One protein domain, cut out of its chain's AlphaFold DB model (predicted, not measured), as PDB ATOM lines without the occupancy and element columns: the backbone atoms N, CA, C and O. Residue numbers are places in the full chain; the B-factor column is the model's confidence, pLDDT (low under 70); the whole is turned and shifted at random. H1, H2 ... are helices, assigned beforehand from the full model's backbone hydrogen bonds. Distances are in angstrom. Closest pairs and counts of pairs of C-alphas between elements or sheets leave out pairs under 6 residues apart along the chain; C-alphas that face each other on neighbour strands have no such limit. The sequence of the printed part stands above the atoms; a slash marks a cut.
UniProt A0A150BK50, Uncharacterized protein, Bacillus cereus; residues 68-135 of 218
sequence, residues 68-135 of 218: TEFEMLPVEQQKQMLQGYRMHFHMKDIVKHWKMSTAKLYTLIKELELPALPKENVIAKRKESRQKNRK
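What this domain is: This is residues 68 to 135 of the 218 residues of an uncharacterized protein of Bacillus cereus (UniProt A0A150BK50). H1, H2 and H3 trace an open U, H4 lies over one side of it, and H5 extends away as an arm whose residues 130 to 135 stick out. The printed part has 68 residues with five named helices, H1 to H5 in order, and no named strand: all helix. It is only just compact, close to loose, with a radius of gyration of the C-alphas of 13.1 A, spanning 40 by 25 by 18 A.

Where its parts are: H1, residues 68 to 72, begins with C-alpha 68 at (146.605, 139.571, 127.031). H2 is residues 75 to 88, 20.0 A, H3 residues 91 to 97, and H4 residues 102 to 111, 14.4 A. H5, residues 119 to 135, 25.2 A, ends with C-alpha 135 at (156.560, 158.917, 155.111).

How they stand to each other: H1 and H2 are close but not clearly touching; their closest C-alphas, of Phe 70 and Gln 78, are 6.5 A apart. H3 and H4 touch, about perpendicular at 75 degrees, with closest C-alphas of Val 95 and Thr 102 at 6.2 A. H2 and H5 are close but not clearly touching, with closest C-alphas of Met 87 and Asn 121 at 7.0 A. In all five helices every O i to N i+4 pair is within hydrogen-bond range.

The domain as a whole: The farthest C-alphas, of Pro 74 and Arg 134, are 41.3 A apart. The printed part has no cut and no long link. Residues 132 to 135 have pLDDT under 70.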
ATOM      1  N   THR A  68     146.771 140.336 128.273       91.69
ATOM      2  CA  THR A  68     146.605 139.571 127.031       91.69
ATOM      3  C   THR A  68     147.474 138.326 127.025       91.69
ATOM      4  O   THR A  68     147.008 137.262 126.645       91.69
ATOM      5  N   GLU A  69     148.715 138.440 127.496       92.25
ATOM      6  CA  GLU A  69     149.609 137.290 127.643       92.25
ATOM      7  C   GLU A  69     149.102 136.332 128.731       92.25
ATOM      8  O   GLU A  69     149.126 135.123 128.532       92.25
ATOM      9  N   PHE A  70     148.564 136.856 129.839       92.06
ATOM     10  CA  PHE A  70     147.997 136.032 130.911       92.06
ATOM     11  C   PHE A  70     146.811 135.177 130.438       92.06
ATOM     12  O   PHE A  70     146.739 133.994 130.761       92.06
ATOM     13  N   GLU A  71     145.902 135.750 129.647       91.19
ATOM     14  CA  GLU A  71     144.732 135.035 129.114       91.19
ATOM     15  C   GLU A  71     145.116 133.929 128.112       91.19
ATOM     16  O   GLU A  71     144.366 132.968 127.966       91.19
ATOM     17  N   MET A  72     146.289 134.016 127.469       93.94
ATOM     18  CA  MET A  72     146.794 132.971 126.565       93.94
ATOM     19  C   MET A  72     147.384 131.756 127.295       93.94
ATOM     20  O   MET A  72     147.570 130.707 126.680       93.94
ATOM     21  N   LEU A  73     147.711 131.884 128.584       92.00
ATOM     22  CA  LEU A  73     148.306 130.797 129.356       92.00
ATOM     23  C   LEU A  73     147.268 129.721 129.717       92.00
ATOM     24  O   LEU A  73     146.089 130.029 129.893       92.00
ATOM     25  N   PRO A  74     147.691 128.461 129.910       95.38
ATOM     26  CA  PRO A  74     146.824 127.426 130.455       95.38
ATOM     27  C   PRO A  74     146.412 127.748 131.900       95.38
ATOM     28  O   PRO A  74     147.147 128.391 132.654       95.38
ATOM     29  N   VAL A  75     145.244 127.243 132.302       93.12
ATOM     30  CA  VAL A  75     144.585 127.549 133.588       93.12
ATOM     31  C   VAL A  75     145.494 127.291 134.800       93.12
ATOM     32  O   VAL A  75     145.524 128.081 135.743       93.12
ATOM     33  N   GLU A  76     146.298 126.229 134.770       91.44
ATOM     34  CA  GLU A  76     147.239 125.906 135.853       91.44
ATOM     35  C   GLU A  76     148.335 126.968 136.013       91.44
ATOM     36  O   GLU A  76     148.647 127.397 137.127       91.44
ATOM     37  N   GLN A  77     148.884 127.449 134.896       91.06
ATOM     38  CA  GLN A  77     149.901 128.500 134.901       91.06
ATOM     39  C   GLN A  77     149.289 129.843 135.297       91.06
ATOM     40  O   GLN A  77     149.894 130.587 136.069       91.06
ATOM     41  N   GLN A  78     148.057 130.132 134.862       92.19
ATOM     42  CA  GLN A  78     147.304 131.301 135.321       92.19
ATOM     43  C   GLN A  78     147.137 131.296 136.846       92.19
ATOM     44  O   GLN A  78     147.355 132.321 137.500       92.19
ATOM     45  N   LYS A  79     146.823 130.131 137.431       92.56
ATOM     46  CA  LYS A  79     146.701 129.947 138.882       92.56
ATOM     47  C   LYS A  79     148.022 130.239 139.596       92.56
ATOM     48  O   LYS A  79     148.054 131.076 140.501       92.56
ATOM     49  N   GLN A  80     149.117 129.615 139.164       90.56
ATOM     50  CA  GLN A  80     150.443 129.814 139.761       90.56
ATOM     51  C   GLN A  80     150.910 131.272 139.660       90.56
ATOM     52  O   GLN A  80     151.353 131.855 140.651       90.56
ATOM     53  N   MET A  81     150.745 131.896 138.491       90.62
ATOM     54  CA  MET A  81     151.135 133.290 138.269       90.62
ATOM     55  C   MET A  81     150.327 134.251 139.135       90.62
ATOM     56  O   MET A  81     150.897 135.101 139.820       90.62
ATOM     57  N   LEU A  82     149.000 134.099 139.169       91.19
ATOM     58  CA  LEU A  82     148.149 134.971 139.972       91.19
ATOM     59  C   LEU A  82     148.384 134.767 141.477       91.19
ATOM     60  O   LEU A  82     148.333 135.732 142.244       91.19
ATOM     61  N   GLN A  83     148.709 133.545 141.909       90.62
ATOM     62  CA  GLN A  83     149.159 133.275 143.274       90.62
ATOM     63  C   GLN A  83     150.469 134.008 143.584       90.62
ATOM     64  O   GLN A  83     150.527 134.732 144.580       90.62
ATOM     65  N   GLY A  84     151.479 133.906 142.715       89.31
ATOM     66  CA  GLY A  84     152.739 134.642 142.845       89.31
ATOM     67  C   GLY A  84     152.521 136.155 142.923       89.31
ATOM     68  O   GLY A  84     153.002 136.814 143.848       89.31
ATOM     69  N   TYR A  85     151.686 136.716 142.046       90.62
ATOM     70  CA  TYR A  85     151.361 138.143 142.082       90.62
ATOM     71  C   TYR A  85     150.660 138.560 143.374       90.62
ATOM     72  O   TYR A  85     150.983 139.605 143.942       90.62
ATOM     73  N   ARG A  86     149.739 137.740 143.894       89.75
ATOM     74  CA  ARG A  86     149.080 138.001 145.182       89.75
ATOM     75  C   ARG A  86     150.049 137.938 146.364       89.75
ATOM     76  O   ARG A  86     149.781 138.588 147.379       89.75
ATOM     77  N   MET A  87     151.162 137.216 146.248       87.44
ATOM     78  CA  MET A  87     152.217 137.158 147.265       87.44
ATOM     79  C   MET A  87     153.125 138.388 147.191       87.44
ATOM     80  O   MET A  87     153.290 139.070 148.200       87.44
ATOM     81  N   HIS A  88     153.583 138.774 146.000       86.12
ATOM     82  CA  HIS A  88     154.583 139.836 145.840       86.12
ATOM     83  C   HIS A  88     154.009 141.255 145.716       86.12
ATOM     84  O   HIS A  88     154.584 142.190 146.261       86.12
ATOM     85  N   PHE A  89     152.834 141.438 145.108       88.62
ATOM     86  CA  PHE A  89     152.272 142.770 144.851       88.62
ATOM     87  C   PHE A  89     151.023 143.076 145.673       88.62
ATOM     88  O   PHE A  89     150.291 142.179 146.109       88.62
ATOM     89  N   HIS A  90     150.728 144.360 145.891       89.56
ATOM     90  CA  HIS A  90     149.425 144.740 146.425       89.56
ATOM     91  C   HIS A  90     148.344 144.625 145.350       89.56
ATOM     92  O   HIS A  90     148.556 144.942 144.183       89.56
ATOM     93  N   MET A  91     147.127 144.277 145.775       88.94
ATOM     94  CA  MET A  91     145.972 144.155 144.878       88.94
ATOM     95  C   MET A  91     145.726 145.432 144.057       88.94
ATOM     96  O   MET A  91     145.346 145.368 142.896       88.94
ATOM     97  N   LYS A  92     145.989 146.605 144.650       91.25
ATOM     98  CA  LYS A  92     145.869 147.906 143.973       91.25
ATOM     99  C   LYS A  92     146.833 148.042 142.795       91.25
ATOM    100  O   LYS A  92     146.462 148.624 141.781       91.25
ATOM    101  N   ASP A  93     148.038 147.504 142.934       91.56
ATOM    102  CA  ASP A  93     149.069 147.583 141.904       91.56
ATOM    103  C   ASP A  93     148.733 146.638 140.747       91.56
ATOM    104  O   ASP A  93     148.842 147.045 139.596       91.56
ATOM    105  N   ILE A  94     148.198 145.444 141.042       91.81
ATOM    106  CA  ILE A  94     147.714 144.489 140.025       91.81
ATOM    107  C   ILE A  94     146.591 145.118 139.192       91.81
ATOM    108  O   ILE A  94     146.648 145.146 137.966       91.81
ATOM    109  N   VAL A  95     145.593 145.696 139.865       93.62
ATOM    110  CA  VAL A  95     144.456 146.385 139.230       93.62
ATOM    111  C   VAL A  95     144.934 147.540 138.346       93.62
ATOM    112  O   VAL A  95     144.450 147.702 137.227       93.62
ATOM    113  N   LYS A  96     145.912 148.323 138.825       93.62
ATOM    114  CA  LYS A  96     146.507 149.433 138.073       93.62
ATOM    115  C   LYS A  96     147.279 148.943 136.848       93.62
ATOM    116  O   LYS A  96     147.131 149.530 135.778       93.62
ATOM    117  N   HIS A  97     148.081 147.891 136.997       92.81
ATOM    118  CA  HIS A  97     148.901 147.336 135.923       92.81
ATOM    119  C   HIS A  97     148.036 146.724 134.815       92.81
ATOM    120  O   HIS A  97     148.194 147.050 133.641       92.81
ATOM    121  N   TRP A  98     147.047 145.909 135.188       93.75
ATOM    122  CA  TRP A  98     146.126 145.263 134.247       93.75
ATOM    123  C   TRP A  98     144.974 146.150 133.775       93.75
ATOM    124  O   TRP A  98     144.163 145.707 132.963       93.75
ATOM    125  N   LYS A  99     144.894 147.394 134.268       92.50
ATOM    126  CA  LYS A  99     143.850 148.373 133.924       92.50
ATOM    127  C   LYS A  99     142.437 147.775 134.005       92.50
ATOM    128  O   LYS A  99     141.592 148.020 133.147       92.50
ATOM    129  N   MET A 100     142.183 146.965 135.031       92.06
ATOM    130  CA  MET A 100     140.882 146.330 135.267       92.06
ATOM    131  C   MET A 100     140.226 146.863 136.537       92.06
ATOM    132  O   MET A 100     140.827 147.636 137.273       92.06
ATOM    133  N   SER A 101     138.976 146.476 136.799       93.06
ATOM    134  CA  SER A 101     138.324 146.798 138.069       93.06
ATOM    135  C   SER A 101     138.725 145.799 139.156       93.06
ATOM    136  O   SER A 101     139.034 144.639 138.882       93.06
ATOM    137  N   THR A 102     138.668 146.234 140.413       92.56
ATOM    138  CA  THR A 102     138.861 145.358 141.579       92.56
ATOM    139  C   THR A 102     137.880 144.191 141.578       92.56
ATOM    140  O   THR A 102     138.278 143.069 141.872       92.56
ATOM    141  N   ALA A 103     136.620 144.435 141.208       93.44
ATOM    142  CA  ALA A 103     135.599 143.394 141.122       93.44
ATOM    143  C   ALA A 103     135.985 142.293 140.122       93.44
ATOM    144  O   ALA A 103     135.930 141.123 140.479       93.44
ATOM    145  N   LYS A 104     136.458 142.666 138.923       93.19
ATOM    146  CA  LYS A 104     136.913 141.703 137.906       93.19
ATOM    147  C   LYS A 104     138.107 140.873 138.374       93.19
ATOM    148  O   LYS A 104     138.203 139.694 138.065       93.19
ATOM    149  N   LEU A 105     139.008 141.463 139.153       93.00
ATOM    150  CA  LEU A 105     140.116 140.703 139.726       93.00
ATOM    151  C   LEU A 105     139.624 139.672 140.756       93.00
ATOM    152  O   LEU A 105     140.120 138.553 140.785       93.00
ATOM    153  N   TYR A 106     138.630 140.017 141.578       92.94
ATOM    154  CA  TYR A 106     138.040 139.064 142.523       92.94
ATOM    155  C   TYR A 106     137.224 137.963 141.839       92.94
ATOM    156  O   TYR A 106     137.245 136.835 142.329       92.94
ATOM    157  N   THR A 107     136.549 138.248 140.718       94.50
ATOM    158  CA  THR A 107     135.886 137.195 139.930       94.50
ATOM    159  C   THR A 107     136.913 136.231 139.349       94.50
ATOM    160  O   THR A 107     136.762 135.037 139.558       94.50
ATOM    161  N   LEU A 108     138.021 136.728 138.783       92.19
ATOM    162  CA  LEU A 108     139.122 135.884 138.295       92.19
ATOM    163  C   LEU A 108     139.737 135.013 139.400       92.19
ATOM    164  O   LEU A 108     140.006 133.834 139.197       92.19
ATOM    165  N   ILE A 109     139.937 135.572 140.597       93.00
ATOM    166  CA  ILE A 109     140.446 134.813 141.753       93.00
ATOM    167  C   ILE A 109     139.485 133.680 142.140       93.00
ATOM    168  O   ILE A 109     139.941 132.613 142.553       93.00
ATOM    169  N   LYS A 110     138.173 133.921 142.030       93.12
ATOM    170  CA  LYS A 110     137.134 132.933 142.325       93.12
ATOM    171  C   LYS A 110     137.043 131.865 141.231       93.12
ATOM    172  O   LYS A 110     136.942 130.696 141.569       93.12
ATOM    173  N   GLU A 111     137.113 132.262 139.962       93.00
ATOM    174  CA  GLU A 111     137.106 131.368 138.793       93.00
ATOM    175  C   GLU A 111     138.309 130.416 138.789       93.00
ATOM    176  O   GLU A 111     138.161 129.242 138.476       93.00
ATOM    177  N   LEU A 112     139.487 130.899 139.197       91.25
ATOM    178  CA  LEU A 112     140.715 130.098 139.296       91.25
ATOM    179  C   LEU A 112     140.844 129.320 140.621       91.25
ATOM    180  O   LEU A 112     141.883 128.699 140.870       91.25
ATOM    181  N   GLU A 113     139.827 129.389 141.488       89.69
ATOM    182  CA  GLU A 113     139.762 128.705 142.788       89.69
ATOM    183  C   GLU A 113     141.058 128.846 143.605       89.69
ATOM    184  O   GLU A 113     141.673 127.880 144.075       89.69
ATOM    185  N   LEU A 114     141.533 130.087 143.729       87.62
ATOM    186  CA  LEU A 114     142.770 130.370 144.443       87.62
ATOM    187  C   LEU A 114     142.548 130.390 145.961       87.62
ATOM    188  O   LEU A 114     141.626 131.062 146.435       87.62
ATOM    189  N   PRO A 115     143.444 129.766 146.749       85.25
ATOM    190  CA  PRO A 115     143.334 129.782 148.199       85.25
ATOM    191  C   PRO A 115     143.451 131.206 148.760       85.25
ATOM    192  O   PRO A 115     143.987 132.137 148.136       85.25
ATOM    193  N   ALA A 116     142.935 131.391 149.974       83.50
ATOM    194  CA  ALA A 116     143.169 132.613 150.729       83.50
ATOM    195  C   ALA A 116     144.676 132.787 150.985       83.50
ATOM    196  O   ALA A 116     145.407 131.817 151.171       83.50
ATOM    197  N   LEU A 117     145.148 134.035 150.983       81.69
ATOM    198  CA  LEU A 117     146.555 134.309 151.265       81.69
ATOM    199  C   LEU A 117     146.902 133.920 152.712       81.69
ATOM    200  O   LEU A 117     146.072 134.138 153.602       81.69
ATOM    201  N   PRO A 118     148.134 133.443 152.971       82.94
ATOM    202  CA  PRO A 118     148.601 133.189 154.328       82.94
ATOM    203  C   PRO A 118     148.476 134.450 155.185       82.94
ATOM    204  O   PRO A 118     148.810 135.554 154.733       82.94
ATOM    205  N   LYS A 119     148.019 134.297 156.436       78.62
ATOM    206  CA  LYS A 119     147.792 135.421 157.364       78.62
ATOM    207  C   LYS A 119     149.045 136.286 157.542       78.62
ATOM    208  O   LYS A 119     148.938 137.507 157.638       78.62
ATOM    209  N   GLU A 120     150.226 135.678 157.509       80.12
ATOM    210  CA  GLU A 120     151.524 136.353 157.624       80.12
ATOM    211  C   GLU A 120     151.747 137.403 156.532       80.12
ATOM    212  O   GLU A 120     152.079 138.550 156.831       80.12
ATOM    213  N   ASN A 121     151.464 137.059 155.275       77.06
ATOM    214  CA  ASN A 121     151.629 137.977 154.146       77.06
ATOM    215  C   ASN A 121     150.636 139.136 154.207       77.06
ATOM    216  O   ASN A 121     150.962 140.271 153.849       77.06
ATOM    217  N   VAL A 122     149.428 138.877 154.714       77.62
ATOM    218  CA  VAL A 122     148.435 139.927 154.971       77.62
ATOM    219  C   VAL A 122     148.953 140.898 156.038       77.62
ATOM    220  O   VAL A 122     148.830 142.117 155.881       77.62
ATOM    221  N   ILE A 123     149.582 140.383 157.099       78.81
ATOM    222  CA  ILE A 123     150.170 141.196 158.172       78.81
ATOM    223  C   ILE A 123     151.379 141.995 157.660       78.81
ATOM    224  O   ILE A 123     151.457 143.196 157.934       78.81
ATOM    225  N   ALA A 124     152.280 141.379 156.891       80.38
ATOM    226  CA  ALA A 124     153.446 142.041 156.300       80.38
ATOM    227  C   ALA A 124     153.030 143.235 155.424       80.38
ATOM    228  O   ALA A 124     153.448 144.370 155.664       80.38
ATOM    229  N   LYS A 125     152.074 143.021 154.513       77.88
ATOM    230  CA  LYS A 125     151.511 144.065 153.640       77.88
ATOM    231  C   LYS A 125     150.805 145.182 154.415       77.88
ATOM    232  O   LYS A 125     150.839 146.358 154.031       77.88
ATOM    233  N   ARG A 126     150.169 144.853 155.545       79.31
ATOM    234  CA  ARG A 126     149.560 145.850 156.439       79.31
ATOM    235  C   ARG A 126     150.612 146.701 157.158       79.31
ATOM    236  O   ARG A 126     150.379 147.893 157.365       79.31
ATOM    237  N   LYS A 127     151.761 146.128 157.530       79.06
ATOM    238  CA  LYS A 127     152.885 146.875 158.127       79.06
ATOM    239  C   LYS A 127     153.543 147.805 157.101       79.06
ATOM    240  O   LYS A 127     153.757 148.977 157.406       79.06
ATOM    241  N   GLU A 128     153.772 147.324 155.883       79.06
ATOM    242  CA  GLU A 128     154.403 148.096 154.805       79.06
ATOM    243  C   GLU A 128     153.567 149.319 154.388       79.06
ATOM    244  O   GLU A 128     154.054 150.452 154.362       79.06
ATOM    245  N   SER A 129     152.262 149.130 154.168       74.44
ATOM    246  CA  SER A 129     151.346 150.234 153.838       74.44
ATOM    247  C   SER A 129     151.272 151.305 154.938       74.44
ATOM    248  O   SER A 129     151.216 152.501 154.638       74.44
ATOM    249  N   ARG A 130     151.341 150.907 156.217       75.50
ATOM    250  CA  ARG A 130     151.424 151.846 157.352       75.50
ATOM    251  C   ARG A 130     152.727 152.646 157.354       75.50
ATOM    252  O   ARG A 130     152.694 153.841 157.645       75.50
ATOM    253  N   GLN A 131     153.858 152.028 157.015       74.19
ATOM    254  CA  GLN A 131     155.142 152.730 156.901       74.19
ATOM    255  C   GLN A 131     155.152 153.732 155.737       74.19
ATOM    256  O   GLN A 131     155.634 154.852 155.909       74.19
ATOM    257  N   LYS A 132     154.567 153.380 154.584       66.38
ATOM    258  CA  LYS A 132     154.475 154.282 153.421       66.38
ATOM    259  C   LYS A 132     153.643 155.533 153.734       66.38
ATOM    260  O   LYS A 132     154.090 156.641 153.454       66.38
ATOM    261  N   ASN A 133     152.515 155.365 154.429       63.50
ATOM    262  CA  ASN A 133     151.667 156.485 154.862       63.50
ATOM    263  C   ASN A 133     152.322 157.376 155.930       63.50
ATOM    264  O   ASN A 133     152.036 158.567 155.974       63.50
ATOM    265  N   ARG A 134     153.219 156.836 156.769       64.31
ATOM    266  CA  ARG A 134     154.002 157.644 157.720       64.31
ATOM    267  C   ARG A 134     155.035 158.543 157.031       64.31
ATOM    268  O   ARG A 134     155.332 159.609 157.555       64.31
ATOM    269  N   LYS A 135     155.572 158.133 155.877       56.81
ATOM    270  CA  LYS A 135     156.560 158.917 155.111       56.81
ATOM    271  C   LYS A 135     155.914 159.958 154.194       56.81
ATOM    272  O   LYS A 135     156.485 161.019 153.983       56.81
TER     273      LYS A 135